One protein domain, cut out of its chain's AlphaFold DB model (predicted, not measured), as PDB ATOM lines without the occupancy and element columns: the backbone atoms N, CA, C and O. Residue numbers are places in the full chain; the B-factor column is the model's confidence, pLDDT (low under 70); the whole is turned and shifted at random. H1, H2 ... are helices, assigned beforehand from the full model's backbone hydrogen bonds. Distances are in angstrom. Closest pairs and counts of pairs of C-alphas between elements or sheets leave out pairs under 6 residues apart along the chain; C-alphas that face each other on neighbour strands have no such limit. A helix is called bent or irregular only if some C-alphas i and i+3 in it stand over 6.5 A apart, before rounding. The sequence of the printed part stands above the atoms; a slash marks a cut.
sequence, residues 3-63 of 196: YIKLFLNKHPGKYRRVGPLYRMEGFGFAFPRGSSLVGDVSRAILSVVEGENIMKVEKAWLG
ATOM      1  N   TYR A   3     150.963 151.587 161.319       74.50
ATOM      2  CA  TYR A   3     150.955 151.088 159.935       74.50
ATOM      3  C   TYR A   3     149.630 151.289 159.197       74.50
ATOM      4  O   TYR A   3     149.634 151.563 158.000       74.50
ATOM      5  N   ILE A   4     148.497 151.213 159.902       79.19
ATOM      6  CA  ILE A   4     147.183 151.453 159.297       79.19
ATOM      7  C   ILE A   4     147.088 152.908 158.796       79.19
ATOM      8  O   ILE A   4     146.582 153.128 157.698       79.19
ATOM      9  N   LYS A   5     147.636 153.896 159.527       76.56
ATOM     10  CA  LYS A   5     147.694 155.295 159.057       76.56
ATOM     11  C   LYS A   5     148.516 155.409 157.766       76.56
ATOM     12  O   LYS A   5     148.053 156.010 156.800       76.56
ATOM     13  N   LEU A   6     149.689 154.769 157.722       80.19
ATOM     14  CA  LEU A   6     150.575 154.769 156.551       80.19
ATOM     15  C   LEU A   6     149.927 154.098 155.323       80.19
ATOM     16  O   LEU A   6     150.011 154.625 154.214       80.19
ATOM     17  N   PHE A   7     149.235 152.970 155.515       80.25
ATOM     18  CA  PHE A   7     148.518 152.265 154.448       80.25
ATOM     19  C   PHE A   7     147.374 153.108 153.862       80.25
ATOM     20  O   PHE A   7     147.264 153.224 152.640       80.25
ATOM     21  N   LEU A   8     146.569 153.759 154.712       79.31
ATOM     22  CA  LEU A   8     145.518 154.685 154.270       79.31
ATOM     23  C   LEU A   8     146.098 155.891 153.509       79.31
ATOM     24  O   LEU A   8     145.541 156.293 152.489       79.31
ATOM     25  N   ASN A   9     147.231 156.438 153.960       78.25
ATOM     26  CA  ASN A   9     147.910 157.557 153.300       78.25
ATOM     27  C   ASN A   9     148.439 157.169 151.900       78.25
ATOM     28  O   ASN A   9     148.343 157.953 150.955       78.25
ATOM     29  N   LYS A  10     148.931 155.930 151.739       81.00
ATOM     30  CA  LYS A  10     149.378 155.370 150.450       81.00
ATOM     31  C   LYS A  10     148.225 155.068 149.481       81.00
ATOM     32  O   LYS A  10     148.426 155.099 148.268       81.00
ATOM     33  N   HIS A  11     147.026 154.787 149.993       77.62
ATOM     34  CA  HIS A  11     145.847 154.427 149.198       77.62
ATOM     35  C   HIS A  11     144.671 155.396 149.430       77.62
ATOM     36  O   HIS A  11     143.630 155.001 149.968       77.62
ATOM     37  N   PRO A  12     144.816 156.662 148.988       73.75
ATOM     38  CA  PRO A  12     143.834 157.718 149.210       73.75
ATOM     39  C   PRO A  12     142.432 157.336 148.727       73.75
ATOM     40  O   PRO A  12     142.255 156.872 147.600       73.75
ATOM     41  N   GLY A  13     141.429 157.534 149.587       72.44
ATOM     42  CA  GLY A  13     140.006 157.352 149.271       72.44
ATOM     43  C   GLY A  13     139.530 155.911 149.029       72.44
ATOM     44  O   GLY A  13     138.323 155.700 148.974       72.44
ATOM     45  N   LYS A  14     140.431 154.924 148.915       74.88
ATOM     46  CA  LYS A  14     140.081 153.514 148.645       74.88
ATOM     47  C   LYS A  14     139.795 152.695 149.902       74.88
ATOM     48  O   LYS A  14     139.033 151.739 149.839       74.88
ATOM     49  N   TYR A  15     140.400 153.065 151.030       74.31
ATOM     50  CA  TYR A  15     140.261 152.353 152.299       74.31
ATOM     51  C   TYR A  15     139.988 153.326 153.444       74.31
ATOM     52  O   TYR A  15     140.471 154.460 153.452       74.31
ATOM     53  N   ARG A  16     139.224 152.863 154.434       74.75
ATOM     54  CA  ARG A  16     138.867 153.605 155.645       74.75
ATOM     55  C   ARG A  16     139.047 152.715 156.868       74.75
ATOM     56  O   ARG A  16     138.796 151.517 156.801       74.75
ATOM     57  N   ARG A  17     139.436 153.313 157.996       72.88
ATOM     58  CA  ARG A  17     139.344 152.668 159.309       72.88
ATOM     59  C   ARG A  17     137.872 152.546 159.700       72.88
ATOM     60  O   ARG A  17     137.212 153.566 159.871       72.88
ATOM     61  N   VAL A  18     137.383 151.318 159.835       72.56
ATOM     62  CA  VAL A  18     136.020 151.004 160.283       72.56
ATOM     63  C   VAL A  18     136.117 150.232 161.598       72.56
ATOM     64  O   VAL A  18     136.960 149.347 161.723       72.56
ATOM     65  N   GLY A  19     135.260 150.569 162.564       72.50
ATOM     66  CA  GLY A  19     135.201 149.913 163.874       72.50
ATOM     67  C   GLY A  19     136.154 150.487 164.939       72.50
ATOM     68  O   GLY A  19     136.992 151.345 164.643       72.50
ATOM     69  N   PRO A  20     136.004 150.040 166.202       66.31
ATOM     70  CA  PRO A  20     136.833 150.483 167.319       66.31
ATOM     71  C   PRO A  20     138.293 150.053 167.135       66.31
ATOM     72  O   PRO A  20     138.600 148.929 166.736       66.31
ATOM     73  N   LEU A  21     139.218 150.965 167.443       65.75
ATOM     74  CA  LEU A  21     140.648 150.749 167.247       65.75
ATOM     75  C   LEU A  21     141.235 149.893 168.380       65.75
ATOM     76  O   LEU A  21     141.849 150.422 169.308       65.75
ATOM     77  N   TYR A  22     141.099 148.570 168.277       60.72
ATOM     78  CA  TYR A  22     141.850 147.649 169.127       60.72
ATOM     79  C   TYR A  22     143.350 147.942 168.998       60.72
ATOM     80  O   TYR A  22     143.942 147.829 167.917       60.72
ATOM     81  N   ARG A  23     143.977 148.339 170.112       59.03
ATOM     82  CA  ARG A  23     145.432 148.495 170.222       59.03
ATOM     83  C   ARG A  23     146.083 147.111 170.297       59.03
ATOM     84  O   ARG A  23     146.636 146.747 171.326       59.03
ATOM     85  N   MET A  24     146.000 146.342 169.214       55.69
ATOM     86  CA  MET A  24     146.811 145.134 169.089       55.69
ATOM     87  C   MET A  24     148.281 145.581 169.029       55.69
ATOM     88  O   MET A  24     148.611 146.452 168.226       55.69
ATOM     89  N   GLU A  25     149.064 145.045 169.960       66.56
ATOM     90  CA  GLU A  25     150.529 144.990 170.103       66.56
ATOM     91  C   GLU A  25     151.395 146.226 169.747       66.56
ATOM     92  O   GLU A  25     151.275 146.883 168.711       66.56
ATOM     93  N   GLY A  26     152.312 146.554 170.662       73.56
ATOM     94  CA  GLY A  26     153.275 147.648 170.520       73.56
ATOM     95  C   GLY A  26     154.618 147.197 169.942       73.56
ATOM     96  O   GLY A  26     154.944 146.014 169.935       73.56
ATOM     97  N   PHE A  27     155.429 148.160 169.503       80.50
ATOM     98  CA  PHE A  27     156.821 147.915 169.116       80.50
ATOM     99  C   PHE A  27     157.726 147.998 170.340       80.50
ATOM    100  O   PHE A  27     157.545 148.872 171.186       80.50
ATOM    101  N   GLY A  28     158.713 147.109 170.408       85.31
ATOM    102  CA  GLY A  28     159.744 147.097 171.441       85.31
ATOM    103  C   GLY A  28     161.139 147.018 170.831       85.31
ATOM    104  O   GLY A  28     161.307 146.616 169.680       85.31
ATOM    105  N   PHE A  29     162.142 147.389 171.622       87.88
ATOM    106  CA  PHE A  29     163.555 147.286 171.265       87.88
ATOM    107  C   PHE A  29     164.191 146.142 172.061       87.88
ATOM    108  O   PHE A  29     163.982 146.041 173.269       87.88
ATOM    109  N   ALA A  30     164.954 145.280 171.389       90.75
ATOM    110  CA  ALA A  30     165.628 144.139 172.004       90.75
ATOM    111  C   ALA A  30     167.137 144.391 172.104       90.75
ATOM    112  O   ALA A  30     167.758 144.865 171.153       90.75
ATOM    113  N   PHE A  31     167.728 144.038 173.246       90.56
ATOM    114  CA  PHE A  31     169.146 144.243 173.542       90.56
ATOM    115  C   PHE A  31     169.753 142.985 174.182       90.56
ATOM    116  O   PHE A  31     169.041 142.253 174.879       90.56
ATOM    117  N   PRO A  32     171.059 142.720 173.994       91.12
ATOM    118  CA  PRO A  32     171.736 141.620 174.669       91.12
ATOM    119  C   PRO A  32     171.799 141.842 176.187       91.12
ATOM    120  O   PRO A  32     171.879 142.970 176.684       91.12
ATOM    121  N   ARG A  33     171.770 140.737 176.939       87.44
ATOM    122  CA  ARG A  33     171.716 140.743 178.406       87.44
ATOM    123  C   ARG A  33     172.977 141.397 178.989       87.44
ATOM    124  O   ARG A  33     174.085 140.987 178.663       87.44
ATOM    125  N   GLY A  34     172.795 142.397 179.854       87.38
ATOM    126  CA  GLY A  34     173.891 143.171 180.456       87.38
ATOM    127  C   GLY A  34     174.311 144.430 179.684       87.38
ATOM    128  O   GLY A  34     175.255 145.096 180.097       87.38
ATOM    129  N   SER A  35     173.632 144.789 178.589       85.94
ATOM    130  CA  SER A  35     173.920 146.031 177.861       85.94
ATOM    131  C   SER A  35     173.511 147.281 178.656       85.94
ATOM    132  O   SER A  35     172.337 147.449 178.990       85.94
ATOM    133  N   SER A  36     174.457 148.194 178.897       85.50
ATOM    134  CA  SER A  36     174.195 149.520 179.485       85.50
ATOM    135  C   SER A  36     173.272 150.385 178.618       85.50
ATOM    136  O   SER A  36     172.489 151.172 179.146       85.50
ATOM    137  N   LEU A  37     173.295 150.167 177.297       88.69
ATOM    138  CA  LEU A  37     172.521 150.909 176.302       88.69
ATOM    139  C   LEU A  37     171.003 150.853 176.544       88.69
ATOM    140  O   LEU A  37     170.291 151.767 176.137       88.69
ATOM    141  N   VAL A  38     170.502 149.819 177.235       89.69
ATOM    142  CA  VAL A  38     169.083 149.712 177.612       89.69
ATOM    143  C   VAL A  38     168.651 150.914 178.454       89.69
ATOM    144  O   VAL A  38     167.609 151.500 178.183       89.69
ATOM    145  N   GLY A  39     169.453 151.310 179.448       89.56
ATOM    146  CA  GLY A  39     169.116 152.419 180.342       89.56
ATOM    147  C   GLY A  39     169.054 153.754 179.605       89.56
ATOM    148  O   GLY A  39     168.081 154.497 179.749       89.56
ATOM    149  N   ASP A  40     170.059 154.021 178.772       92.69
ATOM    150  CA  ASP A  40     170.169 155.263 178.007       92.69
ATOM    151  C   ASP A  40     169.075 155.364 176.938       92.69
ATOM    152  O   ASP A  40     168.391 156.385 176.844       92.69
ATOM    153  N   VAL A  41     168.838 154.289 176.177       91.62
ATOM    154  CA  VAL A  41     167.801 154.263 175.135       91.62
ATOM    155  C   VAL A  41     166.401 154.323 175.741       91.62
ATOM    156  O   VAL A  41     165.571 155.076 175.237       91.62
ATOM    157  N   SER A  42     166.119 153.619 176.842       90.31
ATOM    158  CA  SER A  42     164.820 153.731 177.520       90.31
ATOM    159  C   SER A  42     164.560 155.147 178.042       90.31
ATOM    160  O   SER A  42     163.448 155.647 177.881       90.31
ATOM    161  N   ARG A  43     165.572 155.825 178.606       91.50
ATOM    162  CA  ARG A  43     165.457 157.225 179.055       91.50
ATOM    163  C   ARG A  43     165.278 158.201 177.891       91.50
ATOM    164  O   ARG A  43     164.447 159.099 177.988       91.50
ATOM    165  N   ALA A  44     166.011 158.014 176.795       90.31
ATOM    166  CA  ALA A  44     165.894 158.841 175.594       90.31
ATOM    167  C   ALA A  44     164.548 158.650 174.874       90.31
ATOM    168  O   ALA A  44     163.961 159.613 174.390       90.31
ATOM    169  N   ILE A  45     164.020 157.422 174.827       88.75
ATOM    170  CA  ILE A  45     162.673 157.161 174.309       88.75
ATOM    171  C   ILE A  45     161.636 157.815 175.223       88.75
ATOM    172  O   ILE A  45     160.757 158.504 174.715       88.75
ATOM    173  N   LEU A  46     161.745 157.649 176.546       88.94
ATOM    174  CA  LEU A  46     160.787 158.231 177.486       88.94
ATOM    175  C   LEU A  46     160.723 159.758 177.355       88.94
ATOM    176  O   LEU A  46     159.632 160.284 177.180       88.94
ATOM    177  N   SER A  47     161.860 160.461 177.311       88.88
ATOM    178  CA  SER A  47     161.870 161.926 177.166       88.88
ATOM    179  C   SER A  47     161.322 162.423 175.819       88.88
ATOM    180  O   SER A  47     160.746 163.509 175.746       88.88
ATOM    181  N   VAL A  48     161.442 161.628 174.747       87.38
ATOM    182  CA  VAL A  48     160.817 161.924 173.444       87.38
ATOM    183  C   VAL A  48     159.310 161.641 173.451       87.38
ATOM    184  O   VAL A  48     158.568 162.376 172.800       87.38
ATOM    185  N   VAL A  49     158.865 160.598 174.162       85.25
ATOM    186  CA  VAL A  49     157.457 160.170 174.283       85.25
ATOM    187  C   VAL A  49     156.652 161.080 175.215       85.25
ATOM    188  O   VAL A  49     155.494 161.370 174.928       85.25
ATOM    189  N   GLU A  50     157.260 161.513 176.316       84.12
ATOM    190  CA  GLU A  50     156.674 162.387 177.338       84.12
ATOM    191  C   GLU A  50     156.621 163.853 176.877       84.12
ATOM    192  O   GLU A  50     155.704 164.592 177.231       84.12
ATOM    193  N   GLY A  51     157.563 164.272 176.026       82.56
ATOM    194  CA  GLY A  51     157.537 165.582 175.387       82.56
ATOM    195  C   GLY A  51     156.581 165.670 174.189       82.56
ATOM    196  O   GLY A  51     156.334 164.706 173.469       82.56
ATOM    197  N   GLU A  52     156.157 166.895 173.859       80.75
ATOM    198  CA  GLU A  52     155.344 167.241 172.669       80.75
ATOM    199  C   GLU A  52     155.986 166.813 171.319       80.75
ATOM    200  O   GLU A  52     155.382 166.873 170.245       80.75
ATOM    201  N   ASN A  53     157.244 166.370 171.357       81.94
ATOM    202  CA  ASN A  53     158.029 165.961 170.203       81.94
ATOM    203  C   ASN A  53     157.562 164.635 169.588       81.94
ATOM    204  O   ASN A  53     157.714 164.475 168.375       81.94
ATOM    205  N   ILE A  54     156.935 163.722 170.342       84.81
ATOM    206  CA  ILE A  54     156.431 162.458 169.773       84.81
ATOM    207  C   ILE A  54     155.439 162.682 168.627       84.81
ATOM    208  O   ILE A  54     155.534 162.009 167.604       84.81
ATOM    209  N   MET A  55     154.549 163.671 168.733       81.12
ATOM    210  CA  MET A  55     153.595 163.995 167.666       81.12
ATOM    211  C   MET A  55     154.304 164.534 166.413       81.12
ATOM    212  O   MET A  55     153.893 164.243 165.288       81.12
ATOM    213  N   LYS A  56     155.396 165.290 166.590       84.25
ATOM    214  CA  LYS A  56     156.228 165.814 165.492       84.25
ATOM    215  C   LYS A  56     156.965 164.668 164.787       84.25
ATOM    216  O   LYS A  56     156.953 164.609 163.558       84.25
ATOM    217  N   VAL A  57     157.514 163.721 165.552       83.50
ATOM    218  CA  VAL A  57     158.139 162.486 165.046       83.50
ATOM    219  C   VAL A  57     157.108 161.610 164.320       83.50
ATOM    220  O   VAL A  57     157.347 161.218 163.181       83.50
ATOM    221  N   GLU A  58     155.933 161.365 164.907       80.25
ATOM    222  CA  GLU A  58     154.864 160.579 164.274       80.25
ATOM    223  C   GLU A  58     154.446 161.196 162.929       80.25
ATOM    224  O   GLU A  58     154.401 160.503 161.911       80.25
ATOM    225  N   LYS A  59     154.221 162.517 162.899       79.88
ATOM    226  CA  LYS A  59     153.847 163.268 161.691       79.88
ATOM    227  C   LYS A  59     154.943 163.268 160.620       79.88
ATOM    228  O   LYS A  59     154.614 163.272 159.435       79.88
ATOM    229  N   ALA A  60     156.219 163.271 161.009       82.81
ATOM    230  CA  ALA A  60     157.344 163.222 160.077       82.81
ATOM    231  C   ALA A  60     157.518 161.833 159.439       82.81
ATOM    232  O   ALA A  60     157.708 161.739 158.229       82.81
ATOM    233  N   TRP A  61     157.412 160.758 160.229       79.00
ATOM    234  CA  TRP A  61     157.706 159.391 159.772       79.00
ATOM    235  C   TRP A  61     156.500 158.630 159.204       79.00
ATOM    236  O   TRP A  61     156.667 157.820 158.296       79.00
ATOM    237  N   LEU A  62     155.283 158.877 159.699       78.12
ATOM    238  CA  LEU A  62     154.050 158.250 159.187       78.12
ATOM    239  C   LEU A  62     153.272 159.159 158.220       78.12
ATOM    240  O   LEU A  62     152.280 158.740 157.614       78.12
ATOM    241  N   GLY A  63     153.730 160.405 158.076       71.88
ATOM    242  CA  GLY A  63     152.979 161.499 157.477       71.88
ATOM    243  C   GLY A  63     151.920 162.054 158.432       71.88
ATOM    244  O   GLY A  63     151.479 161.396 159.376       71.88
TER     245      GLY A  63
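This is residues 3 to 63 of the 196 residues of an uncharacterized protein of Aquilegia coerulea (UniProt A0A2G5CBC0). The model is a loose, open loop of chain with an empty middle: a short helix, H1, at one end, then a long unnamed stretch that sweeps along the length of the domain, and two further helices, H2 and H3, that lead back toward H1. H2 and H3 meet near their ends as an L, H1 stays separate from both, and no helices are bundled together. The printed part has 61 residues with three named helices, in the order H1, H2, H3, and no named strand; the class is all helix, with 31 of the residues in named elements. The whole is only just loose, close to extended, with a radius of gyration of the C-alphas of 15.8 A, and its outline, 47 by 24 by 20 A, is only just elongated.

H1, residues 3 to 10, touches no helix. It is apart from H2, residues 37 to 50, with a long link of 26 residues between them. A tight link of 2 residues joins H2 to H3, residues 53 to 61. H2 and H3 are close but not clearly touching, with 1 pair of C-alphas within 8 A; their closest C-alphas, those of Val 48 and Ile 54, are 5.7 A apart. Their lines stand about perpendicular, at 84 degrees, and their centres are 15.8 A apart. H1 and H3 are apart. In H1, H2 and H3 every backbone O i to N i+4 pair is within hydrogen-bond range.

H1 runs from Tyr 3, with its C-alpha at (150.955, 151.088, 159.935), to Lys 10, and measures 10.5 A from first to last C-alpha. Residues 11 to 36 hold no named element. H2, the longest helix, begins at Leu 37, with its C-alpha at (172.521, 150.909, 176.302), and ends at Glu 50, 19.6 A from first to last C-alpha. H3 runs from Asn 53 to Trp 61, whose C-alpha is at (157.706, 159.391, 159.772), and measures 12.3 A. No helix is bent or irregular.

The two C-alphas farthest apart, those of Gly 13 and Gly 34, are 48.2 A apart, while those of the first and last printed residues, Tyr 3 and Gly 63, are 10.9 A apart. Residues 18 to 28 stand free, as do residues 31 to 37, of which 37 belongs to H2. The printed part has no cut. The mean pLDDT of the printed part is 80.5, and residues 20 to 25 are under 70.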